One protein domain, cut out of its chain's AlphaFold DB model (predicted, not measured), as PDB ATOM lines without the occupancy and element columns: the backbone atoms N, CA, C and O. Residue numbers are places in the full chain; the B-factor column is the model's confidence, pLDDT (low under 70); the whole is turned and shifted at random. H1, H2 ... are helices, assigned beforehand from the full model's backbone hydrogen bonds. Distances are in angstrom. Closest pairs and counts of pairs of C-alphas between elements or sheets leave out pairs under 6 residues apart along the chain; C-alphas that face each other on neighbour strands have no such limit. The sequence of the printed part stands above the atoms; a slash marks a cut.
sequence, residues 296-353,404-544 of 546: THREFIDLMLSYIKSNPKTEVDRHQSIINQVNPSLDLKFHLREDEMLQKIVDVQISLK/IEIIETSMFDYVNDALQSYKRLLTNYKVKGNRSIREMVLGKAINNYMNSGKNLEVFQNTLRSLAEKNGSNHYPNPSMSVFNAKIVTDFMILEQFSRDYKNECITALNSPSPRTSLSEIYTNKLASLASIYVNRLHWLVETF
ATOM      1  N   THR A 296     -38.622 -16.455 -30.322       88.62
ATOM      2  CA  THR A 296     -39.642 -16.899 -29.374       88.62
ATOM      3  C   THR A 296     -40.916 -16.058 -29.481       88.62
ATOM      4  O   THR A 296     -42.009 -16.617 -29.456       88.62
ATOM      5  N   HIS A 297     -40.793 -14.740 -29.661       90.56
ATOM      6  CA  HIS A 297     -41.930 -13.833 -29.844       90.56
ATOM      7  C   HIS A 297     -42.671 -14.085 -31.155       90.56
ATOM      8  O   HIS A 297     -43.892 -14.216 -31.168       90.56
ATOM      9  N   ARG A 298     -41.932 -14.175 -32.267       87.88
ATOM     10  CA  ARG A 298     -42.514 -14.421 -33.594       87.88
ATOM     11  C   ARG A 298     -43.209 -15.779 -33.654       87.88
ATOM     12  O   ARG A 298     -44.308 -15.871 -34.189       87.88
ATOM     13  N   GLU A 299     -42.583 -16.806 -33.079       89.88
ATOM     14  CA  GLU A 299     -43.169 -18.140 -32.957       89.88
ATOM     15  C   GLU A 299     -44.460 -18.100 -32.146       89.88
ATOM     16  O   GLU A 299     -45.473 -18.619 -32.606       89.88
ATOM     17  N   PHE A 300     -44.455 -17.442 -30.985       92.44
ATOM     18  CA  PHE A 300     -45.656 -17.335 -30.169       92.44
ATOM     19  C   PHE A 300     -46.791 -16.614 -30.908       92.44
ATOM     20  O   PHE A 300     -47.905 -17.122 -30.921       92.44
ATOM     21  N   ILE A 301     -46.518 -15.501 -31.601       91.75
ATOM     22  CA  ILE A 301     -47.519 -14.794 -32.424       91.75
ATOM     23  C   ILE A 301     -48.087 -15.710 -33.518       91.75
ATOM     24  O   ILE A 301     -49.300 -15.768 -33.706       91.75
ATOM     25  N   ASP A 302     -47.233 -16.444 -34.234       88.69
ATOM     26  CA  ASP A 302     -47.646 -17.361 -35.304       88.69
ATOM     27  C   ASP A 302     -48.523 -18.523 -34.791       88.69
ATOM     28  O   ASP A 302     -49.484 -18.946 -35.451       88.69
ATOM     29  N   LEU A 303     -48.200 -19.043 -33.608       91.06
ATOM     30  CA  LEU A 303     -48.976 -20.077 -32.934       91.06
ATOM     31  C   LEU A 303     -50.312 -19.509 -32.439       91.06
ATOM     32  O   LEU A 303     -51.364 -20.034 -32.809       91.06
ATOM     33  N   MET A 304     -50.281 -18.384 -31.718       90.50
ATOM     34  CA  MET A 304     -51.457 -17.654 -31.238       90.50
ATOM     35  C   MET A 304     -52.450 -17.378 -32.356       90.50
ATOM     36  O   MET A 304     -53.624 -17.700 -32.220       90.50
ATOM     37  N   LEU A 305     -51.983 -16.863 -33.494       88.12
ATOM     38  CA  LEU A 305     -52.841 -16.608 -34.646       88.12
ATOM     39  C   LEU A 305     -53.524 -17.864 -35.178       88.12
ATOM     40  O   LEU A 305     -54.641 -17.767 -35.666       88.12
ATOM     41  N   SER A 306     -52.889 -19.033 -35.099       85.12
ATOM     42  CA  SER A 306     -53.538 -20.282 -35.528       85.12
ATOM     43  C   SER A 306     -54.612 -20.715 -34.541       85.12
ATOM     44  O   SER A 306     -55.608 -21.294 -34.934       85.12
ATOM     45  N   TYR A 307     -54.418 -20.405 -33.265       87.69
ATOM     46  CA  TYR A 307     -55.360 -20.755 -32.216       87.69
ATOM     47  C   TYR A 307     -56.581 -19.830 -32.163       87.69
ATOM     48  O   TYR A 307     -57.685 -20.308 -31.936       87.69
ATOM     49  N   ILE A 308     -56.412 -18.526 -32.403       84.00
ATOM     50  CA  ILE A 308     -57.503 -17.544 -32.264       84.00
ATOM     51  C   ILE A 308     -58.243 -17.236 -33.573       84.00
ATOM     52  O   ILE A 308     -59.348 -16.709 -33.532       84.00
ATOM     53  N   LYS A 309     -57.636 -17.488 -34.741       81.25
ATOM     54  CA  LYS A 309     -58.214 -17.088 -36.039       81.25
ATOM     55  C   LYS A 309     -59.327 -18.020 -36.513       81.25
ATOM     56  O   LYS A 309     -60.211 -17.586 -37.249       81.25
ATOM     57  N   SER A 310     -59.233 -19.297 -36.178       79.38
ATOM     58  CA  SER A 310     -60.099 -20.355 -36.690       79.38
ATOM     59  C   SER A 310     -60.389 -21.367 -35.593       79.38
ATOM     60  O   SER A 310     -59.675 -21.440 -34.590       79.38
ATOM     61  N   ASN A 311     -61.441 -22.160 -35.804       86.38
ATOM     62  CA  ASN A 311     -61.799 -23.241 -34.900       86.38
ATOM     63  C   ASN A 311     -60.570 -24.156 -34.673       86.38
ATOM     64  O   ASN A 311     -60.042 -24.703 -35.652       86.38
ATOM     65  N   PRO A 312     -60.125 -24.357 -33.413       88.69
ATOM     66  CA  PRO A 312     -58.965 -25.187 -33.087       88.69
ATOM     67  C   PRO A 312     -59.008 -26.592 -33.701       88.69
ATOM     68  O   PRO A 312     -57.979 -27.097 -34.151       88.69
ATOM     69  N   LYS A 313     -60.195 -27.207 -33.781       89.62
ATOM     70  CA  LYS A 313     -60.396 -28.529 -34.389       89.62
ATOM     71  C   LYS A 313     -60.081 -28.513 -35.875       89.62
ATOM     72  O   LYS A 313     -59.278 -29.314 -36.342       89.62
ATOM     73  N   THR A 314     -60.625 -27.538 -36.599       89.50
ATOM     74  CA  THR A 314     -60.354 -27.364 -38.029       89.50
ATOM     75  C   THR A 314     -58.865 -27.157 -38.304       89.50
ATOM     76  O   THR A 314     -58.350 -27.675 -39.294       89.50
ATOM     77  N   GLU A 315     -58.145 -26.437 -37.439       89.62
ATOM     78  CA  GLU A 315     -56.695 -26.280 -37.595       89.62
ATOM     79  C   GLU A 315     -55.928 -27.578 -37.346       89.62
ATOM     80  O   GLU A 315     -55.037 -27.905 -38.134       89.62
ATOM     81  N   VAL A 316     -56.272 -28.338 -36.303       90.88
ATOM     82  CA  VAL A 316     -55.658 -29.650 -36.043       90.88
ATOM     83  C   VAL A 316     -55.908 -30.608 -37.210       90.88
ATOM     84  O   VAL A 316     -54.954 -31.186 -37.729       90.88
ATOM     85  N   ASP A 317     -57.148 -30.707 -37.692       90.06
ATOM     86  CA  ASP A 317     -57.527 -31.571 -38.818       90.06
ATOM     87  C   ASP A 317     -56.796 -31.177 -40.108       90.06
ATOM     88  O   ASP A 317     -56.303 -32.026 -40.859       90.06
ATOM     89  N   ARG A 318     -56.659 -29.870 -40.361       90.19
ATOM     90  CA  ARG A 318     -55.882 -29.351 -41.492       90.19
ATOM     91  C   ARG A 318     -54.422 -29.774 -41.388       90.19
ATOM     92  O   ARG A 318     -53.841 -30.216 -42.375       90.19
ATOM     93  N   HIS A 319     -53.827 -29.643 -40.208       90.00
ATOM     94  CA  HIS A 319     -52.452 -30.050 -39.949       90.00
ATOM     95  C   HIS A 319     -52.251 -31.563 -40.106       90.00
ATOM     96  O   HIS A 319     -51.294 -31.984 -40.757       90.00
ATOM     97  N   GLN A 320     -53.202 -32.369 -39.639       89.81
ATOM     98  CA  GLN A 320     -53.217 -33.812 -39.859       89.81
ATOM     99  C   GLN A 320     -53.262 -34.169 -41.351       89.81
ATOM    100  O   GLN A 320     -52.482 -34.996 -41.819       89.81
ATOM    101  N   SER A 321     -54.134 -33.511 -42.120       90.12
ATOM    102  CA  SER A 321     -54.246 -33.717 -43.568       90.12
ATOM    103  C   SER A 321     -52.927 -33.429 -44.291       90.12
ATOM    104  O   SER A 321     -52.511 -34.197 -45.157       90.12
ATOM    105  N   ILE A 322     -52.215 -32.372 -43.890       88.75
ATOM    106  CA  ILE A 322     -50.906 -32.018 -44.457       88.75
ATOM    107  C   ILE A 322     -49.863 -33.096 -44.162       88.75
ATOM    108  O   ILE A 322     -49.108 -33.482 -45.051       88.75
ATOM    109  N   ILE A 323     -49.817 -33.598 -42.928       88.56
ATOM    110  CA  ILE A 323     -48.885 -34.668 -42.554       88.56
ATOM    111  C   ILE A 323     -49.172 -35.934 -43.361       88.56
ATOM    112  O   ILE A 323     -48.242 -36.512 -43.917       88.56
ATOM    113  N   ASN A 324     -50.445 -36.305 -43.508       88.88
ATOM    114  CA  ASN A 324     -50.848 -37.467 -44.299       88.88
ATOM    115  C   ASN A 324     -50.480 -37.312 -45.787       88.88
ATOM    116  O   ASN A 324     -50.177 -38.305 -46.441       88.88
ATOM    117  N   GLN A 325     -50.473 -36.085 -46.327       87.56
ATOM    118  CA  GLN A 325     -49.989 -35.806 -47.688       87.56
ATOM    119  C   GLN A 325     -48.467 -35.951 -47.804       87.56
ATOM    120  O   GLN A 325     -47.976 -36.494 -48.789       87.56
ATOM    121  N   VAL A 326     -47.719 -35.465 -46.807       84.44
ATOM    122  CA  VAL A 326     -46.250 -35.536 -46.778       84.44
ATOM    123  C   VAL A 326     -45.756 -36.972 -46.598       84.44
ATOM    124  O   VAL A 326     -44.799 -37.401 -47.247       84.44
ATOM    125  N   ASN A 327     -46.381 -37.718 -45.692       83.69
ATOM    126  CA  ASN A 327     -46.043 -39.105 -45.448       83.69
ATOM    127  C   ASN A 327     -47.280 -39.899 -44.989       83.69
ATOM    128  O   ASN A 327     -47.572 -39.938 -43.795       83.69
ATOM    129  N   PRO A 328     -47.961 -40.606 -45.911       82.62
ATOM    130  CA  PRO A 328     -49.145 -41.407 -45.592       82.62
ATOM    131  C   PRO A 328     -48.897 -42.549 -44.596       82.62
ATOM    132  O   PRO A 328     -49.847 -43.092 -44.044       82.62
ATOM    133  N   SER A 329     -47.635 -42.954 -44.395       80.94
ATOM    134  CA  SER A 329     -47.273 -44.038 -43.470       80.94
ATOM    135  C   SER A 329     -47.116 -43.581 -42.015       80.94
ATOM    136  O   SER A 329     -47.040 -44.415 -41.116       80.94
ATOM    137  N   LEU A 330     -47.077 -42.267 -41.776       79.94
ATOM    138  CA  LEU A 330     -46.983 -41.674 -40.445       79.94
ATOM    139  C   LEU A 330     -48.386 -41.524 -39.836       79.94
ATOM    140  O   LEU A 330     -49.090 -40.561 -40.124       79.94
ATOM    141  N   ASP A 331     -48.778 -42.453 -38.956       78.81
ATOM    142  CA  ASP A 331     -50.028 -42.370 -38.175       78.81
ATOM    143  C   ASP A 331     -49.847 -41.481 -36.929       78.81
ATOM    144  O   ASP A 331     -49.897 -41.942 -35.786       78.81
ATOM    145  N   LEU A 332     -49.564 -40.195 -37.146       81.88
ATOM    146  CA  LEU A 332     -49.594 -39.199 -36.069       81.88
ATOM    147  C   LEU A 332     -51.054 -38.874 -35.764       81.88
ATOM    148  O   LEU A 332     -51.829 -38.673 -36.690       81.88
ATOM    149  N   LYS A 333     -51.443 -38.840 -34.489       76.44
ATOM    150  CA  LYS A 333     -52.808 -38.490 -34.072       76.44
ATOM    151  C   LYS A 333     -52.734 -37.413 -33.013       76.44
ATOM    152  O   LYS A 333     -52.490 -37.692 -31.839       76.44
ATOM    153  N   PHE A 334     -52.979 -36.177 -33.431       81.88
ATOM    154  CA  PHE A 334     -53.170 -35.088 -32.485       81.88
ATOM    155  C   PHE A 334     -54.530 -35.252 -31.822       81.88
ATOM    156  O   PHE A 334     -55.571 -35.162 -32.473       81.88
ATOM    157  N   HIS A 335     -54.523 -35.506 -30.520       76.94
ATOM    158  CA  HIS A 335     -55.756 -35.558 -29.761       76.94
ATOM    159  C   HIS A 335     -56.151 -34.142 -29.349       76.94
ATOM    160  O   HIS A 335     -55.459 -33.524 -28.541       76.94
ATOM    161  N   LEU A 336     -57.256 -33.641 -29.899       83.56
ATOM    162  CA  LEU A 336     -57.911 -32.440 -29.402       83.56
ATOM    163  C   LEU A 336     -59.088 -32.863 -28.529       83.56
ATOM    164  O   LEU A 336     -60.010 -33.526 -29.003       83.56
ATOM    165  N   ARG A 337     -59.061 -32.473 -27.257       80.69
ATOM    166  CA  ARG A 337     -60.186 -32.709 -26.360       80.69
ATOM    167  C   ARG A 337     -61.350 -31.794 -26.750       80.69
ATOM    168  O   ARG A 337     -61.198 -30.577 -26.788       80.69
ATOM    169  N   GLU A 338     -62.502 -32.393 -27.028       81.25
ATOM    170  CA  GLU A 338     -63.759 -31.684 -27.287       81.25
ATOM    171  C   GLU A 338     -64.524 -31.525 -25.973       81.25
ATOM    172  O   GLU A 338     -65.394 -32.323 -25.636       81.25
ATOM    173  N   ASP A 339     -64.124 -30.534 -25.182       81.12
ATOM    174  CA  ASP A 339     -64.722 -30.220 -23.889       81.12
ATOM    175  C   ASP A 339     -65.273 -28.786 -23.833       81.12
ATOM    176  O   ASP A 339     -65.261 -28.036 -24.811       81.12
ATOM    177  N   GLU A 340     -65.778 -28.405 -22.659       81.94
ATOM    178  CA  GLU A 340     -66.312 -27.069 -22.385       81.94
ATOM    179  C   GLU A 340     -65.297 -25.957 -22.698       81.94
ATOM    180  O   GLU A 340     -65.681 -24.870 -23.120       81.94
ATOM    181  N   MET A 341     -63.996 -26.221 -22.537       80.06
ATOM    182  CA  MET A 341     -62.950 -25.249 -22.843       80.06
ATOM    183  C   MET A 341     -62.860 -24.991 -24.348       80.06
ATOM    184  O   MET A 341     -62.785 -23.833 -24.756       80.06
ATOM    185  N   LEU A 342     -62.919 -26.043 -25.174       83.38
ATOM    186  CA  LEU A 342     -62.985 -25.889 -26.629       83.38
ATOM    187  C   LEU A 342     -64.217 -25.085 -27.054       83.38
ATOM    188  O   LEU A 342     -64.088 -24.170 -27.868       83.38
ATOM    189  N   GLN A 343     -65.385 -25.386 -26.480       83.38
ATOM    190  CA  GLN A 343     -66.615 -24.656 -26.792       83.38
ATOM    191  C   GLN A 343     -66.495 -23.173 -26.419       83.38
ATOM    192  O   GLN A 343     -66.749 -22.314 -27.256       83.38
ATOM    193  N   LYS A 344     -65.975 -22.868 -25.224       81.19
ATOM    194  CA  LYS A 344     -65.716 -21.494 -24.768       81.19
ATOM    195  C   LYS A 344     -64.797 -20.706 -25.698       81.19
ATOM    196  O   LYS A 344     -64.966 -19.498 -25.826       81.19
ATOM    197  N   ILE A 345     -63.809 -21.354 -26.319       79.69
ATOM    198  CA  ILE A 345     -62.923 -20.709 -27.302       79.69
ATOM    199  C   ILE A 345     -63.698 -20.382 -28.577       79.69
ATOM    200  O   ILE A 345     -63.570 -19.280 -29.107       79.69
ATOM    201  N   VAL A 346     -64.502 -21.328 -29.067       83.38
ATOM    202  CA  VAL A 346     -65.329 -21.143 -30.267       83.38
ATOM    203  C   VAL A 346     -66.350 -20.025 -30.053       83.38
ATOM    204  O   VAL A 346     -66.472 -19.152 -30.909       83.38
ATOM    205  N   ASP A 347     -67.012 -19.990 -28.897       80.62
ATOM    206  CA  ASP A 347     -67.973 -18.942 -28.541       80.62
ATOM    207  C   ASP A 347     -67.301 -17.563 -28.525       80.62
ATOM    208  O   ASP A 347     -67.808 -16.597 -29.096       80.62
ATOM    209  N   VAL A 348     -66.092 -17.484 -27.961       77.94
ATOM    210  CA  VAL A 348     -65.288 -16.262 -27.982       77.94
ATOM    211  C   VAL A 348     -64.914 -15.837 -29.397       77.94
ATOM    212  O   VAL A 348     -65.044 -14.660 -29.721       77.94
ATOM    213  N   GLN A 349     -64.505 -16.758 -30.266       79.81
ATOM    214  CA  GLN A 349     -64.199 -16.435 -31.662       79.81
ATOM    215  C   GLN A 349     -65.426 -15.897 -32.414       79.81
ATOM    216  O   GLN A 349     -65.290 -14.964 -33.202       79.81
ATOM    217  N   ILE A 350     -66.611 -16.461 -32.156       81.56
ATOM    218  CA  ILE A 350     -67.884 -16.028 -32.755       81.56
ATOM    219  C   ILE A 350     -68.315 -14.655 -32.221       81.56
ATOM    220  O   ILE A 350     -68.916 -13.876 -32.955       81.56
ATOM    221  N   SER A 351     -67.961 -14.330 -30.976       79.31
ATOM    222  CA  SER A 351     -68.251 -13.036 -30.343       79.31
ATOM    223  C   SER A 351     -67.417 -11.864 -30.864       79.31
ATOM    224  O   SER A 351     -67.692 -10.710 -30.522       79.31
ATOM    225  N   LEU A 352     -66.378 -12.138 -31.661       80.19
ATOM    226  CA  LEU A 352     -65.568 -11.096 -32.276       80.19
ATOM    227  C   LEU A 352     -66.351 -10.440 -33.409       80.19
ATOM    228  O   LEU A 352     -66.801 -11.099 -34.342       80.19
ATOM    229  N   LYS A 353     -66.399  -9.111 -33.384       78.69
ATOM    230  CA  LYS A 353     -67.054  -8.286 -34.401       78.69
ATOM    231  C   LYS A 353     -66.549  -8.556 -35.817       78.69
ATOM    232  O   LYS A 353     -67.316  -8.556 -36.775       78.69
ATOM    233  N   ILE A 404     -68.305  -7.940 -29.315       60.16
ATOM    234  CA  ILE A 404     -69.683  -7.454 -29.559       60.16
ATOM    235  C   ILE A 404     -70.510  -7.462 -28.261       60.16
ATOM    236  O   ILE A 404     -71.302  -6.559 -28.039       60.16
ATOM    237  N   GLU A 405     -70.324  -8.460 -27.391       57.22
ATOM    238  CA  GLU A 405     -71.113  -8.637 -26.161       57.22
ATOM    239  C   GLU A 405     -70.218  -8.852 -24.937       57.22
ATOM    240  O   GLU A 405     -69.144  -9.445 -25.033       57.22
ATOM    241  N   ILE A 406     -70.672  -8.453 -23.746       51.66
ATOM    242  CA  ILE A 406     -69.992  -8.784 -22.486       51.66
ATOM    243  C   ILE A 406     -70.194 -10.279 -22.179       51.66
ATOM    244  O   ILE A 406     -71.091 -10.667 -21.442       51.66
ATOM    245  N   ILE A 407     -69.340 -11.136 -22.733       52.34
ATOM    246  CA  ILE A 407     -69.179 -12.520 -22.259       52.34
ATOM    247  C   ILE A 407     -68.464 -12.481 -20.900       52.34
ATOM    248  O   ILE A 407     -67.441 -11.805 -20.781       52.34
ATOM    249  N   GLU A 408     -68.975 -13.203 -19.897       50.09
ATOM    250  CA  GLU A 408     -68.383 -13.287 -18.544       50.09
ATOM    251  C   GLU A 408     -66.937 -13.818 -18.548       50.09
ATOM    252  O   GLU A 408     -66.168 -13.550 -17.629       50.09
ATOM    253  N   THR A 409     -66.547 -14.562 -19.586       55.16
ATOM    254  CA  THR A 409     -65.184 -15.073 -19.773       55.16
ATOM    255  C   THR A 409     -64.274 -14.007 -20.385       55.16
ATOM    256  O   THR A 409     -64.596 -13.407 -21.416       55.16
ATOM    257  N   SER A 410     -63.122 -13.770 -19.754       66.94
ATOM    258  CA  SER A 410     -62.169 -12.749 -20.187       66.94
ATOM    259  C   SER A 410     -61.388 -13.232 -21.408       66.94
ATOM    260  O   SER A 410     -60.826 -14.326 -21.394       66.94
ATOM    261  N   MET A 411     -61.273 -12.399 -22.452       75.00
ATOM    262  CA  MET A 411     -60.401 -12.668 -23.610       75.00
ATOM    263  C   MET A 411     -58.963 -12.997 -23.174       75.00
ATOM    264  O   MET A 411     -58.266 -13.780 -23.822       75.00
ATOM    265  N   PHE A 412     -58.530 -12.445 -22.037       77.12
ATOM    266  CA  PHE A 412     -57.216 -12.691 -21.459       77.12
ATOM    267  C   PHE A 412     -57.035 -14.110 -20.924       77.12
ATOM    268  O   PHE A 412     -55.919 -14.619 -21.012       77.12
ATOM    269  N   ASP A 413     -58.084 -14.781 -20.446       78.06
ATOM    270  CA  ASP A 413     -57.970 -16.157 -19.941       78.06
ATOM    271  C   ASP A 413     -57.484 -17.095 -21.058       78.06
ATOM    272  O   ASP A 413     -56.592 -17.922 -20.860       78.06
ATOM    273  N   TYR A 414     -57.985 -16.895 -22.280       80.19
ATOM    274  CA  TYR A 414     -57.607 -17.683 -23.456       80.19
ATOM    275  C   TYR A 414     -56.194 -17.382 -23.950       80.19
ATOM    276  O   TYR A 414     -55.462 -18.293 -24.348       80.19
ATOM    277  N   VAL A 415     -55.792 -16.109 -23.934       87.31
ATOM    278  CA  VAL A 415     -54.427 -15.723 -24.315       87.31
ATOM    279  C   VAL A 415     -53.421 -16.251 -23.285       87.31
ATOM    280  O   VAL A 415     -52.334 -16.702 -23.656       87.31
ATOM    281  N   ASN A 416     -53.788 -16.273 -22.004       86.62
ATOM    282  CA  ASN A 416     -52.959 -16.835 -20.945       86.62
ATOM    283  C   ASN A 416     -52.881 -18.361 -20.980       86.62
ATOM    284  O   ASN A 416     -51.788 -18.899 -20.803       86.62
ATOM    285  N   ASP A 417     -53.975 -19.070 -21.275       85.12
ATOM    286  CA  ASP A 417     -53.911 -20.513 -21.536       85.12
ATOM    287  C   ASP A 417     -52.904 -20.814 -22.652       85.12
ATOM    288  O   ASP A 417     -52.035 -21.679 -22.523       85.12
ATOM    289  N   ALA A 418     -52.955 -20.043 -23.734       90.06
ATOM    290  CA  ALA A 418     -52.028 -20.214 -24.832       90.06
ATOM    291  C   ALA A 418     -50.571 -19.892 -24.438       90.06
ATOM    292  O   ALA A 418     -49.657 -20.624 -24.835       90.06
ATOM    293  N   LEU A 419     -50.329 -18.871 -23.606       92.06
ATOM    294  CA  LEU A 419     -49.007 -18.602 -23.025       92.06
ATOM    295  C   LEU A 419     -48.496 -19.801 -22.214       92.06
ATOM    296  O   LEU A 419     -47.348 -20.221 -22.388       92.06
ATOM    297  N   GLN A 420     -49.334 -20.362 -21.342       91.38
ATOM    298  CA  GLN A 420     -48.980 -21.516 -20.517       91.38
ATOM    299  C   GLN A 420     -48.699 -22.750 -21.374       91.38
ATOM    300  O   GLN A 420     -47.687 -23.426 -21.173       91.38
ATOM    301  N   SER A 421     -49.533 -23.014 -22.377       91.75
ATOM    302  CA  SER A 421     -49.330 -24.089 -23.347       91.75
ATOM    303  C   SER A 421     -48.016 -23.934 -24.103       91.75
ATOM    304  O   SER A 421     -47.266 -24.902 -24.236       91.75
ATOM    305  N   TYR A 422     -47.674 -22.719 -24.534       93.69
ATOM    306  CA  TYR A 422     -46.393 -22.456 -25.182       93.69
ATOM    307  C   TYR A 422     -45.205 -22.680 -24.237       93.69
ATOM    308  O   TYR A 422     -44.258 -23.375 -24.606       93.69
ATOM    309  N   LYS A 423     -45.270 -22.194 -22.989       91.88
ATOM    310  CA  LYS A 423     -44.241 -22.448 -21.962       91.88
ATOM    311  C   LYS A 423     -44.063 -23.942 -21.677       91.88
ATOM    312  O   LYS A 423     -42.935 -24.430 -21.624       91.88
ATOM    313  N   ARG A 424     -45.157 -24.702 -21.567       92.00
ATOM    314  CA  ARG A 424     -45.117 -26.167 -21.407       92.00
ATOM    315  C   ARG A 424     -44.475 -26.849 -22.614       92.00
ATOM    316  O   ARG A 424     -43.681 -27.771 -22.442       92.00
ATOM    317  N   LEU A 425     -44.771 -26.388 -23.831       92.44
ATOM    318  CA  LEU A 425     -44.121 -26.904 -25.036       92.44
ATOM    319  C   LEU A 425     -42.620 -26.591 -25.046       92.44
ATOM    320  O   LEU A 425     -41.838 -27.500 -25.310       92.44
ATOM    321  N   LEU A 426     -42.188 -25.381 -24.675       92.62
ATOM    322  CA  LEU A 426     -40.758 -25.063 -24.536       92.62
ATOM    323  C   LEU A 426     -40.047 -26.068 -23.612       92.62
ATOM    324  O   LEU A 426     -38.987 -26.593 -23.971       92.62
ATOM    325  N   THR A 427     -40.666 -26.419 -22.481       91.25
ATOM    326  CA  THR A 427     -40.158 -27.444 -21.554       91.25
ATOM    327  C   THR A 427     -40.126 -28.841 -22.185       91.25
ATOM    328  O   THR A 427     -39.099 -29.521 -22.117       91.25
ATOM    329  N   ASN A 428     -41.198 -29.264 -22.863       90.12
ATOM    330  CA  ASN A 428     -41.280 -30.578 -23.520       90.12
ATOM    331  C   ASN A 428     -40.221 -30.757 -24.617       90.12
ATOM    332  O   ASN A 428     -39.595 -31.816 -24.732       90.12
ATOM    333  N   TYR A 429     -39.976 -29.696 -25.385       90.69
ATOM    334  CA  TYR A 429     -38.938 -29.646 -26.411       90.69
ATOM    335  C   TYR A 429     -37.536 -29.376 -25.837       90.69
ATOM    336  O   TYR A 429     -36.555 -29.410 -26.581       90.69
ATOM    337  N   LYS A 430     -37.408 -29.188 -24.513       91.00
ATOM    338  CA  LYS A 430     -36.148 -28.902 -23.804       91.00
ATOM    339  C   LYS A 430     -35.418 -27.685 -24.378       91.00
ATOM    340  O   LYS A 430     -34.190 -27.688 -24.511       91.00
ATOM    341  N   VAL A 431     -36.180 -26.659 -24.746       90.00
ATOM    342  CA  VAL A 431     -35.646 -25.404 -25.271       90.00
ATOM    343  C   VAL A 431     -34.903 -24.669 -24.155       90.00
ATOM    344  O   VAL A 431     -35.345 -24.644 -23.009       90.00
ATOM    345  N   LYS A 432     -33.730 -24.111 -24.474       83.12
ATOM    346  CA  LYS A 432     -32.875 -23.373 -23.535       83.12
ATOM    347  C   LYS A 432     -32.588 -21.972 -24.069       83.12
ATOM    348  O   LYS A 432     -32.326 -21.821 -25.263       83.12
ATOM    349  N   GLY A 433     -32.542 -20.993 -23.166       78.88
ATOM    350  CA  GLY A 433     -32.292 -19.588 -23.499       78.88
ATOM    351  C   GLY A 433     -33.413 -18.972 -24.343       78.88
ATOM    352  O   GLY A 433     -34.526 -19.487 -24.376       78.88
ATOM    353  N   ASN A 434     -33.098 -17.901 -25.072       75.12
ATOM    354  CA  ASN A 434     -34.065 -17.133 -25.874       75.12
ATOM    355  C   ASN A 434     -34.332 -17.742 -27.266       75.12
ATOM    356  O   ASN A 434     -34.529 -17.012 -28.236       75.12
ATOM    357  N   ARG A 435     -34.284 -19.073 -27.378       84.75
ATOM    358  CA  ARG A 435     -34.546 -19.792 -28.633       84.75
ATOM    359  C   ARG A 435     -36.018 -20.164 -28.740       84.75
ATOM    360  O   ARG A 435     -36.672 -20.405 -27.727       84.75
ATOM    361  N   SER A 436     -36.517 -20.272 -29.968       90.38
ATOM    362  CA  SER A 436     -37.824 -20.879 -30.238       90.38
ATOM    363  C   SER A 436     -37.728 -22.413 -30.316       90.38
ATOM    364  O   SER A 436     -36.633 -22.980 -30.427       90.38
ATOM    365  N   ILE A 437     -38.868 -23.110 -30.283       92.69
ATOM    366  CA  ILE A 437     -38.948 -24.566 -30.479       92.69
ATOM    367  C   ILE A 437     -38.399 -24.930 -31.856       92.69
ATOM    368  O   ILE A 437     -37.557 -25.824 -31.982       92.69
ATOM    369  N   ARG A 438     -38.820 -24.203 -32.894       89.62
ATOM    370  CA  ARG A 438     -38.360 -24.449 -34.263       89.62
ATOM    371  C   ARG A 438     -36.866 -24.191 -34.438       89.62
ATOM    372  O   ARG A 438     -36.194 -24.985 -35.095       89.62
ATOM    373  N   GLU A 439     -36.320 -23.158 -33.790       87.06
ATOM    374  CA  GLU A 439     -34.875 -22.900 -33.790       87.06
ATOM    375  C   GLU A 439     -34.090 -24.060 -33.185       87.06
ATOM    376  O   GLU A 439     -33.072 -24.499 -33.731       87.06
ATOM    377  N   MET A 440     -34.553 -24.537 -32.030       90.75
ATOM    378  CA  MET A 440     -33.935 -25.649 -31.330       90.75
ATOM    379  C   MET A 440     -33.913 -26.876 -32.246       90.75
ATOM    380  O   MET A 440     -32.839 -27.436 -32.491       90.75
ATOM    381  N   VAL A 441     -35.065 -27.252 -32.807       91.06
ATOM    382  CA  VAL A 441     -35.201 -28.444 -33.654       91.06
ATOM    383  C   VAL A 441     -34.345 -28.356 -34.914       91.06
ATOM    384  O   VAL A 441     -33.572 -29.285 -35.172       91.06
ATOM    385  N   LEU A 442     -34.384 -27.235 -35.638       90.31
ATOM    386  CA  LEU A 442     -33.543 -27.034 -36.820       90.31
ATOM    387  C   LEU A 442     -32.051 -27.084 -36.460       90.31
ATOM    388  O   LEU A 442     -31.273 -27.765 -37.125       90.31
ATOM    389  N   GLY A 443     -31.644 -26.417 -35.375       90.69
ATOM    390  CA  GLY A 443     -30.263 -26.446 -34.896       90.69
ATOM    391  C   GLY A 443     -29.781 -27.856 -34.556       90.69
ATOM    392  O   GLY A 443     -28.659 -28.222 -34.899       90.69
ATOM    393  N   LYS A 444     -30.631 -28.681 -33.939       92.81
ATOM    394  CA  LYS A 444     -30.304 -30.083 -33.651       92.81
ATOM    395  C   LYS A 444     -30.194 -30.924 -34.921       92.81
ATOM    396  O   LYS A 444     -29.269 -31.725 -35.010       92.81
ATOM    397  N   ALA A 445     -31.088 -30.736 -35.891       94.56
ATOM    398  CA  ALA A 445     -31.021 -31.446 -37.167       94.56
ATOM    399  C   ALA A 445     -29.724 -31.120 -37.928       94.56
ATOM    400  O   ALA A 445     -29.031 -32.035 -38.372       94.56
ATOM    401  N   ILE A 446     -29.340 -29.838 -37.990       93.94
ATOM    402  CA  ILE A 446     -28.073 -29.392 -38.595       93.94
ATOM    403  C   ILE A 446     -26.870 -29.975 -37.840       93.94
ATOM    404  O   ILE A 446     -25.958 -30.516 -38.457       93.94
ATOM    405  N   ASN A 447     -26.863 -29.922 -36.506       94.06
ATOM    406  CA  ASN A 447     -25.749 -30.461 -35.720       94.06
ATOM    407  C   ASN A 447     -25.586 -31.977 -35.911       94.06
ATOM    408  O   ASN A 447     -24.469 -32.463 -36.070       94.06
ATOM    409  N   ASN A 448     -26.690 -32.727 -35.942       96.00
ATOM    410  CA  ASN A 448     -26.658 -34.168 -36.190       96.00
ATOM    411  C   ASN A 448     -26.165 -34.490 -37.609       96.00
ATOM    412  O   ASN A 448     -25.360 -35.404 -37.782       96.00
ATOM    413  N   TYR A 449     -26.589 -33.713 -38.610       96.06
ATOM    414  CA  TYR A 449     -26.050 -33.799 -39.968       96.06
ATOM    415  C   TYR A 449     -24.525 -33.634 -39.971       96.06
ATOM    416  O   TYR A 449     -23.819 -34.515 -40.458       96.06
ATOM    417  N   MET A 450     -24.010 -32.571 -39.348       93.31
ATOM    418  CA  MET A 450     -22.569 -32.294 -39.304       93.31
ATOM    419  C   MET A 450     -21.784 -33.404 -38.591       93.31
ATOM    420  O   MET A 450     -20.751 -33.844 -39.090       93.31
ATOM    421  N   ASN A 451     -22.307 -33.915 -37.474       95.12
ATOM    422  CA  ASN A 451     -21.647 -34.949 -36.670       95.12
ATOM    423  C   ASN A 451     -21.719 -36.357 -37.283       95.12
ATOM    424  O   ASN A 451     -20.949 -37.231 -36.899       95.12
ATOM    425  N   SER A 452     -22.625 -36.587 -38.233       93.94
ATOM    426  CA  SER A 452     -22.807 -37.887 -38.900       93.94
ATOM    427  C   SER A 452     -21.958 -38.073 -40.160       93.94
ATOM    428  O   SER A 452     -22.228 -38.964 -40.962       93.94
ATOM    429  N   GLY A 453     -20.963 -37.209 -40.377       90.94
ATOM    430  CA  GLY A 453     -20.227 -37.184 -41.638       90.94
ATOM    431  C   GLY A 453     -21.059 -36.613 -42.787       90.94
ATOM    432  O   GLY A 453     -20.906 -37.054 -43.922       90.94
ATOM    433  N   LYS A 454     -21.928 -35.627 -42.500       92.56
ATOM    434  CA  LYS A 454     -22.748 -34.911 -43.495       92.56
ATOM    435  C   LYS A 454     -23.760 -35.814 -44.211       92.56
ATOM    436  O   LYS A 454     -24.017 -35.664 -45.405       92.56
ATOM    437  N   ASN A 455     -24.362 -36.748 -43.472       93.75
ATOM    438  CA  ASN A 455     -25.411 -37.612 -43.999       93.75
ATOM    439  C   ASN A 455     -26.785 -36.915 -43.927       93.75
ATOM    440  O   ASN A 455     -27.331 -36.697 -42.843       93.75
ATOM    441  N   LEU A 456     -27.374 -36.597 -45.089       94.75
ATOM    442  CA  LEU A 456     -28.701 -35.971 -45.175       94.75
ATOM    443  C   LEU A 456     -29.812 -36.839 -44.559       94.75
ATOM    444  O   LEU A 456     -30.760 -36.304 -43.994       94.75
ATOM    445  N   GLU A 457     -29.686 -38.166 -44.589       95.75
ATOM    446  CA  GLU A 457     -30.671 -39.048 -43.954       95.75
ATOM    447  C   GLU A 457     -30.703 -38.839 -42.437       95.75
ATOM    448  O   GLU A 457     -31.762 -38.915 -41.825       95.75
ATOM    449  N   VAL A 458     -29.574 -38.492 -41.810       95.62
ATOM    450  CA  VAL A 458     -29.535 -38.173 -40.375       95.62
ATOM    451  C   VAL A 458     -30.236 -36.844 -40.079       95.62
ATOM    452  O   VAL A 458     -30.917 -36.732 -39.055       95.62
ATOM    453  N   PHE A 459     -30.138 -35.857 -40.976       95.19
ATOM    454  CA  PHE A 459     -30.927 -34.621 -40.895       95.19
ATOM    455  C   PHE A 459     -32.431 -34.939 -40.936       95.19
ATOM    456  O   PHE A 459     -33.170 -34.572 -40.020       95.19
ATOM    457  N   GLN A 460     -32.857 -35.695 -41.951       94.94
ATOM    458  CA  GLN A 460     -34.248 -36.105 -42.173       94.94
ATOM    459  C   GLN A 460     -34.798 -36.932 -41.009       94.94
ATOM    460  O   GLN A 460     -35.851 -36.615 -40.460       94.94
ATOM    461  N   ASN A 461     -34.048 -37.939 -40.560       94.81
ATOM    462  CA  ASN A 461     -34.425 -38.797 -39.440       94.81
ATOM    463  C   ASN A 461     -34.491 -38.022 -38.119       94.81
ATOM    464  O   ASN A 461     -35.312 -38.348 -37.265       94.81
ATOM    465  N   THR A 462     -33.684 -36.968 -37.945       95.31
ATOM    466  CA  THR A 462     -33.788 -36.097 -36.765       95.31
ATOM    467  C   THR A 462     -35.117 -35.342 -36.751       95.31
ATOM    468  O   THR A 462     -35.772 -35.299 -35.710       95.31
ATOM    469  N   LEU A 463     -35.534 -34.777 -37.890       93.56
ATOM    470  CA  LEU A 463     -36.829 -34.099 -38.022       93.56
ATOM    471  C   LEU A 463     -37.991 -35.078 -37.832       93.56
ATOM    472  O   LEU A 463     -38.900 -34.804 -37.049       93.56
ATOM    473  N   ARG A 464     -37.920 -36.248 -38.479       93.06
ATOM    474  CA  ARG A 464     -38.926 -37.311 -38.379       93.06
ATOM    475  C   ARG A 464     -39.094 -37.838 -36.962       93.06
ATOM    476  O   ARG A 464     -40.199 -37.820 -36.439       93.06
ATOM    477  N   SER A 465     -38.002 -38.213 -36.302       92.12
ATOM    478  CA  SER A 465     -38.048 -38.726 -34.931       92.12
ATOM    479  C   SER A 465     -38.624 -37.699 -33.949       92.12
ATOM    480  O   SER A 465     -39.347 -38.058 -33.020       92.12
ATOM    481  N   LEU A 466     -38.337 -36.408 -34.146       90.75
ATOM    482  CA  LEU A 466     -38.928 -35.345 -33.331       90.75
ATOM    483  C   LEU A 466     -40.414 -35.139 -33.635       90.75
ATOM    484  O   LEU A 466     -41.173 -34.900 -32.698       90.75
ATOM    485  N   ALA A 467     -40.837 -35.255 -34.894       90.75
ATOM    486  CA  ALA A 467     -42.249 -35.243 -35.258       90.75
ATOM    487  C   ALA A 467     -42.999 -36.422 -34.622       90.75
ATOM    488  O   ALA A 467     -43.987 -36.197 -33.939       90.75
ATOM    489  N   GLU A 468     -42.488 -37.648 -34.739       90.06
ATOM    490  CA  GLU A 468     -43.085 -38.863 -34.160       90.06
ATOM    491  C   GLU A 468     -43.188 -38.799 -32.641       90.06
ATOM    492  O   GLU A 468     -44.249 -39.040 -32.068       90.06
ATOM    493  N   LYS A 469     -42.102 -38.390 -31.978       88.88
ATOM    494  CA  LYS A 469     -42.069 -38.251 -30.520       88.88
ATOM    495  C   LYS A 469     -43.135 -37.284 -29.998       88.88
ATOM    496  O   LYS A 469     -43.576 -37.424 -28.859       88.88
ATOM    497  N   ASN A 470     -43.500 -36.274 -30.786       86.75
ATOM    498  CA  ASN A 470     -44.443 -35.244 -30.365       86.75
ATOM    499  C   ASN A 470     -45.833 -35.380 -31.006       86.75
ATOM    500  O   ASN A 470     -46.785 -34.800 -30.493       86.75
ATOM    501  N   GLY A 471     -45.970 -36.139 -32.092       79.31
ATOM    502  CA  GLY A 471     -47.171 -36.224 -32.927       79.31
ATOM    503  C   GLY A 471     -48.271 -37.154 -32.415       79.31
ATOM    504  O   GLY A 471     -49.328 -37.223 -33.032       79.31
ATOM    505  N   SER A 472     -48.047 -37.822 -31.283       73.88
ATOM    506  CA  SER A 472     -49.031 -38.715 -30.647       73.88
ATOM    507  C   SER A 472     -49.211 -38.434 -29.151       73.88
ATOM    508  O   SER A 472     -49.795 -39.231 -28.415       73.88
ATOM    509  N   ASN A 473     -48.699 -37.293 -28.679       76.88
ATOM    510  CA  ASN A 473     -48.880 -36.874 -27.296       76.88
ATOM    511  C   ASN A 473     -50.321 -36.417 -27.067       76.88
ATOM    512  O   ASN A 473     -50.867 -35.625 -27.834       76.88
ATOM    513  N   HIS A 474     -50.910 -36.884 -25.967       78.00
ATOM    514  CA  HIS A 474     -52.165 -36.338 -25.469       78.00
ATOM    515  C   HIS A 474     -51.865 -35.053 -24.709       78.00
ATOM    516  O   HIS A 474     -51.209 -35.081 -23.665       78.00
ATOM    517  N   TYR A 475     -52.334 -33.929 -25.242       82.06
ATOM    518  CA  TYR A 475     -52.219 -32.650 -24.564       82.06
ATOM    519  C   TYR A 475     -53.532 -32.303 -23.863       82.06
ATOM    520  O   TYR A 475     -54.602 -32.479 -24.443       82.06
ATOM    521  N   PRO A 476     -53.465 -31.801 -22.620       73.81
ATOM    522  CA  PRO A 476     -54.663 -31.504 -21.844       73.81
ATOM    523  C   PRO A 476     -55.420 -30.274 -22.360       73.81
ATOM    524  O   PRO A 476     -56.615 -30.167 -22.108       73.81
ATOM    525  N   ASN A 477     -54.744 -29.370 -23.085       84.25
ATOM    526  CA  ASN A 477     -55.284 -28.066 -23.470       84.25
ATOM    527  C   ASN A 477     -55.442 -27.951 -25.003       84.25
ATOM    528  O   ASN A 477     -54.533 -28.361 -25.746       84.25
ATOM    529  N   PRO A 478     -56.535 -27.334 -25.501       87.81
ATOM    530  CA  PRO A 478     -56.741 -27.077 -26.927       87.81
ATOM    531  C   PRO A 478     -55.607 -26.291 -27.594       87.81
ATOM    532  O   PRO A 478     -55.106 -26.700 -28.644       87.81
ATOM    533  N   SER A 479     -55.140 -25.211 -26.957       90.31
ATOM    534  CA  SER A 479     -54.034 -24.382 -27.457       90.31
ATOM    535  C   SER A 479     -52.757 -25.196 -27.672       90.31
ATOM    536  O   SER A 479     -52.125 -25.111 -28.723       90.31
ATOM    537  N   MET A 480     -52.410 -26.059 -26.716       91.56
ATOM    538  CA  MET A 480     -51.234 -26.925 -26.798       91.56
ATOM    539  C   MET A 480     -51.328 -27.928 -27.953       91.56
ATOM    540  O   MET A 480     -50.334 -28.159 -28.645       91.56
ATOM    541  N   SER A 481     -52.521 -28.479 -28.193       91.00
ATOM    542  CA  SER A 481     -52.786 -29.412 -29.294       91.00
ATOM    543  C   SER A 481     -52.628 -28.734 -30.654       91.00
ATOM    544  O   SER A 481     -51.894 -29.237 -31.504       91.00
ATOM    545  N   VAL A 482     -53.225 -27.548 -30.833       91.88
ATOM    546  CA  VAL A 482     -53.072 -26.733 -32.053       91.88
ATOM    547  C   VAL A 482     -51.610 -26.358 -32.277       91.88
ATOM    548  O   VAL A 482     -51.081 -26.516 -33.378       91.88
ATOM    549  N   PHE A 483     -50.933 -25.880 -31.229       93.75
ATOM    550  CA  PHE A 483     -49.546 -25.436 -31.323       93.75
ATOM    551  C   PHE A 483     -48.626 -26.584 -31.719       93.75
ATOM    552  O   PHE A 483     -47.820 -26.446 -32.639       93.75
ATOM    553  N   ASN A 484     -48.772 -27.735 -31.064       93.19
ATOM    554  CA  ASN A 484     -47.961 -28.898 -31.372       93.19
ATOM    555  C   ASN A 484     -48.264 -29.461 -32.767       93.19
ATOM    556  O   ASN A 484     -47.322 -29.752 -33.500       93.19
ATOM    557  N   ALA A 485     -49.538 -29.545 -33.172       92.06
ATOM    558  CA  ALA A 485     -49.914 -29.968 -34.523       92.06
ATOM    559  C   ALA A 485     -49.234 -29.105 -35.590       92.06
ATOM    560  O   ALA A 485     -48.663 -29.615 -36.560       92.06
ATOM    561  N   LYS A 486     -49.207 -27.789 -35.360       91.94
ATOM    562  CA  LYS A 486     -48.530 -26.847 -36.240       91.94
ATOM    563  C   LYS A 486     -47.016 -27.037 -36.284       91.94
ATOM    564  O   LYS A 486     -46.467 -27.161 -37.376       91.94
ATOM    565  N   ILE A 487     -46.360 -27.113 -35.128       91.94
ATOM    566  CA  ILE A 487     -44.907 -27.315 -35.026       91.94
ATOM    567  C   ILE A 487     -44.478 -28.627 -35.700       91.94
ATOM    568  O   ILE A 487     -43.541 -28.642 -36.496       91.94
ATOM    569  N   VAL A 488     -45.185 -29.726 -35.426       92.38
ATOM    570  CA  VAL A 488     -44.893 -31.042 -36.009       92.38
ATOM    571  C   VAL A 488     -45.081 -31.027 -37.526       92.38
ATOM    572  O   VAL A 488     -44.240 -31.552 -38.256       92.38
ATOM    573  N   THR A 489     -46.134 -30.366 -38.018       90.75
ATOM    574  CA  THR A 489     -46.346 -30.191 -39.462       90.75
ATOM    575  C   THR A 489     -45.185 -29.447 -40.114       90.75
ATOM    576  O   THR A 489     -44.724 -29.851 -41.178       90.75
ATOM    577  N   ASP A 490     -44.679 -28.387 -39.481       90.00
ATOM    578  CA  ASP A 490     -43.552 -27.617 -40.009       90.00
ATOM    579  C   ASP A 490     -42.284 -28.485 -40.144       90.00
ATOM    580  O   ASP A 490     -41.570 -28.381 -41.143       90.00
ATOM    581  N   PHE A 491     -42.032 -29.408 -39.207       91.19
ATOM    582  CA  PHE A 491     -40.922 -30.365 -39.318       91.19
ATOM    583  C   PHE A 491     -41.107 -31.361 -40.461       91.19
ATOM    584  O   PHE A 491     -40.130 -31.724 -41.112       91.19
ATOM    585  N   MET A 492     -42.342 -31.788 -40.723       90.44
ATOM    586  CA  MET A 492     -42.662 -32.712 -41.818       90.44
ATOM    587  C   MET A 492     -42.533 -32.054 -43.178       90.44
ATOM    588  O   MET A 492     -41.926 -32.630 -44.075       90.44
ATOM    589  N   ILE A 493     -42.984 -30.810 -43.315       88.38
ATOM    590  CA  ILE A 493     -42.759 -30.041 -44.539       88.38
ATOM    591  C   ILE A 493     -41.250 -29.849 -44.775       88.38
ATOM    592  O   ILE A 493     -40.785 -29.993 -45.905       88.38
ATOM    593  N   LEU A 494     -40.475 -29.561 -43.724       88.00
ATOM    594  CA  LEU A 494     -39.022 -29.385 -43.825       88.00
ATOM    595  C   LEU A 494     -38.308 -30.687 -44.227       88.00
ATOM    596  O   LEU A 494     -37.396 -30.677 -45.056       88.00
ATOM    597  N   GLU A 495     -38.736 -31.814 -43.662       91.06
ATOM    598  CA  GLU A 495     -38.231 -33.140 -44.010       91.06
ATOM    599  C   GLU A 495     -38.544 -33.488 -45.472       91.06
ATOM    600  O   GLU A 495     -37.625 -33.856 -46.208       91.06
ATOM    601  N   GLN A 496     -39.786 -33.277 -45.919       88.69
ATOM    602  CA  GLN A 496     -40.210 -33.501 -47.302       88.69
ATOM    603  C   GLN A 496     -39.407 -32.650 -48.277       88.69
ATOM    604  O   GLN A 496     -38.851 -33.171 -49.241       88.69
ATOM    605  N   PHE A 497     -39.269 -31.356 -47.990       87.44
ATOM    606  CA  PHE A 497     -38.488 -30.462 -48.831       87.44
ATOM    607  C   PHE A 497     -37.043 -30.940 -48.981       87.44
ATOM    608  O   PHE A 497     -36.498 -30.943 -50.081       87.44
ATOM    609  N   SER A 498     -36.423 -31.397 -47.891       90.06
ATOM    610  CA  SER A 498     -35.056 -31.911 -47.960       90.06
ATOM    611  C   SER A 498     -34.929 -33.192 -48.795       90.06
ATOM    612  O   SER A 498     -33.838 -33.489 -49.277       90.06
ATOM    613  N   ARG A 499     -36.015 -33.958 -48.974       90.06
ATOM    614  CA  ARG A 499     -36.064 -35.103 -49.895       90.06
ATOM    615  C   ARG A 499     -36.195 -34.633 -51.341       90.06
ATOM    616  O   ARG A 499     -35.417 -35.077 -52.184       90.06
ATOM    617  N   ASP A 500     -37.112 -33.705 -51.596       88.06
ATOM    618  CA  ASP A 500     -37.406 -33.190 -52.939       88.06
ATOM    619  C   ASP A 500     -36.229 -32.404 -53.539       88.06
ATOM    620  O   ASP A 500     -35.963 -32.495 -54.736       88.06
ATOM    621  N   TYR A 501     -35.474 -31.686 -52.701       89.56
ATOM    622  CA  TYR A 501     -34.338 -30.842 -53.094       89.56
ATOM    623  C   TYR A 501     -33.020 -31.329 -52.479       89.56
ATOM    624  O   TYR A 501     -32.218 -30.547 -51.965       89.56
ATOM    625  N   LYS A 502     -32.799 -32.650 -52.500       92.56
ATOM    626  CA  LYS A 502     -31.664 -33.325 -51.845       92.56
ATOM    627  C   LYS A 502     -30.308 -32.667 -52.119       92.56
ATOM    628  O   LYS A 502     -29.562 -32.401 -51.176       92.56
ATOM    629  N   ASN A 503     -29.970 -32.431 -53.386       93.06
ATOM    630  CA  ASN A 503     -28.646 -31.927 -53.761       93.06
ATOM    631  C   ASN A 503     -28.442 -30.495 -53.266       93.06
ATOM    632  O   ASN A 503     -27.416 -30.186 -52.669       93.06
ATOM    633  N   GLU A 504     -29.446 -29.643 -53.448       90.88
ATOM    634  CA  GLU A 504     -29.420 -28.264 -52.990       90.88
ATOM    635  C   GLU A 504     -29.353 -28.185 -51.463       90.88
ATOM    636  O   GLU A 504     -28.534 -27.443 -50.925       90.88
ATOM    637  N   CYS A 505     -30.142 -28.991 -50.749       90.62
ATOM    638  CA  CYS A 505     -30.075 -29.059 -49.293       90.62
ATOM    639  C   CYS A 505     -28.698 -29.506 -48.800       90.62
ATOM    640  O   CYS A 505     -28.203 -28.932 -47.837       90.62
ATOM    641  N   ILE A 506     -28.042 -30.466 -49.461       94.25
ATOM    642  CA  ILE A 506     -26.657 -30.846 -49.139       94.25
ATOM    643  C   ILE A 506     -25.708 -29.667 -49.372       94.25
ATOM    644  O   ILE A 506     -24.869 -29.379 -48.515       94.25
ATOM    645  N   THR A 507     -25.834 -28.961 -50.498       93.69
ATOM    646  CA  THR A 507     -25.024 -27.771 -50.794       93.69
ATOM    647  C   THR A 507     -25.199 -26.700 -49.723       93.69
ATOM    648  O   THR A 507     -24.202 -26.215 -49.190       93.69
ATOM    649  N   ALA A 508     -26.437 -26.370 -49.351       91.44
ATOM    650  CA  ALA A 508     -26.697 -25.397 -48.299       91.44
ATOM    651  C   ALA A 508     -26.217 -25.866 -46.933       91.44
ATOM    652  O   ALA A 508     -25.546 -25.110 -46.249       91.44
ATOM    653  N   LEU A 509     -26.487 -27.111 -46.536       92.50
ATOM    654  CA  LEU A 509     -26.044 -27.637 -45.245       92.50
ATOM    655  C   LEU A 509     -24.513 -27.671 -45.104       92.50
ATOM    656  O   LEU A 509     -23.997 -27.688 -43.989       92.50
ATOM    657  N   ASN A 510     -23.790 -27.675 -46.226       93.75
ATOM    658  CA  ASN A 510     -22.332 -27.597 -46.279       93.75
ATOM    659  C   ASN A 510     -21.779 -26.171 -46.381       93.75
ATOM    660  O   ASN A 510     -20.556 -26.015 -46.384       93.75
ATOM    661  N   SER A 511     -22.635 -25.155 -46.483       92.00
ATOM    662  CA  SER A 511     -22.194 -23.768 -46.562       92.00
ATOM    663  C   SER A 511     -21.669 -23.267 -45.205       92.00
ATOM    664  O   SER A 511     -21.941 -23.874 -44.165       92.00
ATOM    665  N   PRO A 512     -20.924 -22.147 -45.176       88.69
ATOM    666  CA  PRO A 512     -20.507 -21.506 -43.925       88.69
ATOM    667  C   PRO A 512     -21.686 -21.046 -43.056       88.69
ATOM    668  O   PRO A 512     -21.556 -20.929 -41.840       88.69
ATOM    669  N   SER A 513     -22.843 -20.804 -43.677       88.31
ATOM    670  CA  SER A 513     -24.083 -20.371 -43.037       88.31
ATOM    671  C   SER A 513     -25.245 -21.287 -43.452       88.31
ATOM    672  O   SER A 513     -26.141 -20.856 -44.183       88.31
ATOM    673  N   PRO A 514     -25.286 -22.548 -42.961       87.88
ATOM    674  CA  PRO A 514     -26.250 -23.552 -43.413       87.88
ATOM    675  C   PRO A 514     -27.700 -23.090 -43.396       87.88
ATOM    676  O   PRO A 514     -28.480 -23.410 -44.286       87.88
ATOM    677  N   ARG A 515     -28.057 -22.303 -42.379       80.94
ATOM    678  CA  ARG A 515     -29.395 -21.733 -42.225       80.94
ATOM    679  C   ARG A 515     -29.694 -20.715 -43.323       80.94
ATOM    680  O   ARG A 515     -30.659 -20.895 -44.048       80.94
ATOM    681  N   THR A 516     -28.849 -19.703 -43.499       82.56
ATOM    682  CA  THR A 516     -29.031 -18.681 -44.541       82.56
ATOM    683  C   THR A 516     -29.091 -19.308 -45.931       82.56
ATOM    684  O   THR A 516     -30.020 -19.033 -46.681       82.56
ATOM    685  N   SER A 517     -28.183 -20.236 -46.245       86.81
ATOM    686  CA  SER A 517     -28.192 -20.912 -47.547       86.81
ATOM    687  C   SER A 517     -29.414 -21.802 -47.749       86.81
ATOM    688  O   SER A 517     -29.950 -21.859 -48.852       86.81
ATOM    689  N   LEU A 518     -29.898 -22.479 -46.701       86.00
ATOM    690  CA  LEU A 518     -31.171 -23.188 -46.789       86.00
ATOM    691  C   LEU A 518     -32.295 -22.191 -47.108       86.00
ATOM    692  O   LEU A 518     -33.090 -22.465 -48.002       86.00
ATOM    693  N   SER A 519     -32.326 -21.023 -46.448       81.25
ATOM    694  CA  SER A 519     -33.353 -19.988 -46.648       81.25
ATOM    695  C   SER A 519     -33.395 -19.527 -48.094       81.25
ATOM    696  O   SER A 519     -34.465 -19.466 -48.686       81.25
ATOM    697  N   GLU A 520     -32.230 -19.263 -48.680       82.44
ATOM    698  CA  GLU A 520     -32.104 -18.847 -50.076       82.44
ATOM    699  C   GLU A 520     -32.633 -19.910 -51.041       82.44
ATOM    700  O   GLU A 520     -33.319 -19.574 -52.007       82.44
ATOM    701  N   ILE A 521     -32.371 -21.198 -50.786       82.56
ATOM    702  CA  ILE A 521     -32.935 -22.279 -51.608       82.56
ATOM    703  C   ILE A 521     -34.455 -22.291 -51.478       82.56
ATOM    704  O   ILE A 521     -35.136 -22.389 -52.501       82.56
ATOM    705  N   TYR A 522     -34.988 -22.163 -50.257       78.06
ATOM    706  CA  TYR A 522     -36.431 -22.065 -50.046       78.06
ATOM    707  C   TYR A 522     -37.011 -20.906 -50.854       78.06
ATOM    708  O   TYR A 522     -37.920 -21.131 -51.645       78.06
ATOM    709  N   THR A 523     -36.453 -19.700 -50.741       75.25
ATOM    710  CA  THR A 523     -36.916 -18.528 -51.497       75.25
ATOM    711  C   THR A 523     -36.855 -18.776 -53.001       75.25
ATOM    712  O   THR A 523     -37.852 -18.611 -53.694       75.25
ATOM    713  N   ASN A 524     -35.715 -19.236 -53.516       77.44
ATOM    714  CA  ASN A 524     -35.473 -19.326 -54.955       77.44
ATOM    715  C   ASN A 524     -36.264 -20.447 -55.631       77.44
ATOM    716  O   ASN A 524     -36.823 -20.252 -56.709       77.44
ATOM    717  N   LYS A 525     -36.322 -21.635 -55.021       72.81
ATOM    718  CA  LYS A 525     -37.010 -22.788 -55.618       72.81
ATOM    719  C   LYS A 525     -38.516 -22.655 -55.499       72.81
ATOM    720  O   LYS A 525     -39.243 -22.963 -56.441       72.81
ATOM    721  N   LEU A 526     -38.990 -22.153 -54.368       64.50
ATOM    722  CA  LEU A 526     -40.409 -22.167 -54.069       64.50
ATOM    723  C   LEU A 526     -41.141 -20.862 -54.413       64.50
ATOM    724  O   LEU A 526     -42.368 -20.895 -54.526       64.50
ATOM    725  N   ALA A 527     -40.439 -19.750 -54.665       59.66
ATOM    726  CA  ALA A 527     -41.051 -18.564 -55.280       59.66
ATOM    727  C   ALA A 527     -41.719 -18.897 -56.627       59.66
ATOM    728  O   ALA A 527     -42.717 -18.280 -56.984       59.66
ATOM    729  N   SER A 528     -41.223 -19.923 -57.331       57.00
ATOM    730  CA  SER A 528     -41.825 -20.423 -58.573       57.00
ATOM    731  C   SER A 528     -43.118 -21.235 -58.370       57.00
ATOM    732  O   SER A 528     -43.904 -21.364 -59.304       57.00
ATOM    733  N   LEU A 529     -43.362 -21.752 -57.158       61.59
ATOM    734  CA  LEU A 529     -44.479 -22.653 -56.838       61.59
ATOM    735  C   LEU A 529     -45.647 -21.964 -56.109       61.59
ATOM    736  O   LEU A 529     -46.707 -22.568 -55.974       61.59
ATOM    737  N   ALA A 530     -45.466 -20.726 -55.626       57.28
ATOM    738  CA  ALA A 530     -46.494 -19.905 -54.968       57.28
ATOM    739  C   ALA A 530     -47.342 -20.642 -53.898       57.28
ATOM    740  O   ALA A 530     -48.552 -20.445 -53.796       57.28
ATOM    741  N   SER A 531     -46.720 -21.501 -53.082       67.31
ATOM    742  CA  SER A 531     -47.422 -22.337 -52.093       67.31
ATOM    743  C   SER A 531     -47.369 -21.759 -50.667       67.31
ATOM    744  O   SER A 531     -46.399 -21.132 -50.251       67.31
ATOM    745  N   ILE A 532     -48.408 -21.988 -49.856       60.81
ATOM    746  CA  ILE A 532     -48.455 -21.534 -48.448       60.81
ATOM    747  C   ILE A 532     -47.351 -22.193 -47.603       60.81
ATOM    748  O   ILE A 532     -46.840 -21.587 -46.658       60.81
ATOM    749  N   TYR A 533     -46.929 -23.407 -47.964       64.69
ATOM    750  CA  TYR A 533     -45.848 -24.121 -47.279       64.69
ATOM    751  C   TYR A 533     -44.486 -23.451 -47.474       64.69
ATOM    752  O   TYR A 533     -43.617 -23.552 -46.615       64.69
ATOM    753  N   VAL A 534     -44.340 -22.677 -48.547       59.97
ATOM    754  CA  VAL A 534     -43.140 -21.904 -48.874       59.97
ATOM    755  C   VAL A 534     -42.897 -20.812 -47.858       59.97
ATOM    756  O   VAL A 534     -41.805 -20.706 -47.316       59.97
ATOM    757  N   ASN A 535     -43.936 -20.041 -47.545       62.59
ATOM    758  CA  ASN A 535     -43.842 -18.974 -46.555       62.59
ATOM    759  C   ASN A 535     -43.580 -19.535 -45.150       62.59
ATOM    760  O   ASN A 535     -42.855 -18.922 -44.370       62.59
ATOM    761  N   ARG A 536     -44.124 -20.723 -44.839       66.81
ATOM    762  CA  ARG A 536     -43.849 -21.431 -43.577       66.81
ATOM    763  C   ARG A 536     -42.389 -21.875 -43.469       66.81
ATOM    764  O   ARG A 536     -41.768 -21.653 -42.436       66.81
ATOM    765  N   LEU A 537     -41.836 -22.453 -44.534       67.88
ATOM    766  CA  LEU A 537     -40.440 -22.895 -44.585       67.88
ATOM    767  C   LEU A 537     -39.450 -21.730 -44.635       67.88
ATOM    768  O   LEU A 537     -38.433 -21.767 -43.955       67.88
ATOM    769  N   HIS A 538     -39.766 -20.672 -45.381       67.81
ATOM    770  CA  HIS A 538     -38.975 -19.446 -45.390       67.81
ATOM    771  C   HIS A 538     -38.856 -18.886 -43.977       67.81
ATOM    772  O   HIS A 538     -37.758 -18.660 -43.491       67.81
ATOM    773  N   TRP A 539     -39.969 -18.786 -43.249       65.75
ATOM    774  CA  TRP A 539     -39.930 -18.355 -41.858       65.75
ATOM    775  C   TRP A 539     -39.215 -19.354 -40.931       65.75
ATOM    776  O   TRP A 539     -38.579 -18.940 -39.972       65.75
ATOM    777  N   LEU A 540     -39.211 -20.658 -41.201       66.25
ATOM    778  CA  LEU A 540     -38.389 -21.598 -40.427       66.25
ATOM    779  C   LEU A 540     -36.879 -21.364 -40.588       66.25
ATOM    780  O   LEU A 540     -36.116 -21.869 -39.772       66.25
ATOM    781  N   VAL A 541     -36.438 -20.676 -41.644       62.66
ATOM    782  CA  VAL A 541     -35.046 -20.748 -42.106       62.66
ATOM    783  C   VAL A 541     -34.398 -19.358 -42.256       62.66
ATOM    784  O   VAL A 541     -33.236 -19.193 -41.888       62.66
ATOM    785  N   GLU A 542     -35.154 -18.341 -42.683       60.00
ATOM    786  CA  GLU A 542     -34.766 -16.918 -42.744       60.00
ATOM    787  C   GLU A 542     -34.610 -16.316 -41.343       60.00
ATOM    788  O   GLU A 542     -33.756 -15.461 -41.106       60.00
ATOM    789  N   THR A 543     -35.385 -16.837 -40.388       49.72
ATOM    790  CA  THR A 543     -35.458 -16.441 -38.975       49.72
ATOM    791  C   THR A 543     -34.156 -16.703 -38.210       49.72
ATOM    792  O   THR A 543     -34.188 -16.842 -37.008       49.72
ATOM    793  N   PHE A 544     -32.995 -16.774 -38.865       47.00
ATOM    794  CA  PHE A 544     -31.674 -16.922 -38.247       47.00
ATOM    795  C   PHE A 544     -30.577 -16.107 -38.951       47.00
ATOM    796  O   PHE A 544     -29.399 -16.340 -38.687       47.00
TER     797      PHE A 544
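What this domain is: This is residues 296 to 353 and 404 to 544 of the 546 residues of an uncharacterized protein of Candidatus Heimdallarchaeota archaeon LC_3 (UniProt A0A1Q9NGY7). The longest helix, H7, makes the core, with H2 and H6 side by side with it on different sides and H5 folded against H6 as a hairpin. H1 and H4 cross H7 near its first residues, with H3 near that end, while H8, H9 and H10 fold back and forth towards the other end, where H10 crosses H7. The printed part has 199 residues with ten named helices, H1 to H10 in order along the chain, and no named strand: the class is all helix. It is compact, with a radius of gyration of the C-alphas of 17.6 A, yet elongated, spanning 58 by 35 by 32 A.

How they stand to each other: The hub is H7, residues 478 to 500, touching five helices. H2, residues 312 to 326, touches it at a shallow tilt of 18 degrees, the same way, closest at the C-alphas of Val 316 and Val 482, 5.6 A. H6, residues 456 to 470, forms a hairpin with H7 at 17 degrees, closest at C-alphas 467 and 488, 5.0 A. H2 and H6 are apart. H5, residues 437 to 451, forms a hairpin with H6, closest at C-alphas 445 and 459, 4.9 A. H1, residues 296 to 309, touches H7 with residues 303 to 307 alone, closest at C-alphas 303 and 483, 5.6 A. H1 and H2 only just touch, with 3 pairs of C-alphas within 8 A, and only at the corner, closest at C-alphas 306 and 315, 7.1 A. H4, residues 411 to 428, touches H7 at a steep tilt of 50 degrees, closest at C-alphas 421 and 480, 4.9 A. H3, residues 340 to 350, touches no helix; its C-alpha 342 is 6.4 A from C-alpha 478 of H7. H10, residues 532 to 542, touches H7 about perpendicular at 85 degrees, closest at C-alphas 494 and 537, 6.7 A. H9, residues 514 to 526, forms hairpins with H10, closest at C-alphas 519 and 541, 4.9 A, and with H8, residues 502 to 509, closest at C-alphas 508 and 517, 4.8 A. In each of the ten helices every O i to N i+4 pair is within hydrogen-bond range.

Where its parts are: H7 measures 33.0 A from first to last C-alpha, beginning at (-56.741, -27.077, -26.927). H4 measures 26.2 A, H6 21.6 A, H2 21.4 A and H5 21.1 A. H1 begins at (-39.642, -16.899, -29.374), and C-alpha 542 of H10 is at (-34.766, -16.918, -42.744).

The domain as a whole: The C-alphas of Ile 406 and Gly 453, the two farthest apart, are 60.4 A apart. Residues 354 to 403 are not printed; C-alphas 353 and 404 are 5.6 A apart across the cut. The link from H2 to H3, residues 327 to 339, is long. Residues 404 to 410 and 526 to 544 have pLDDT under 70.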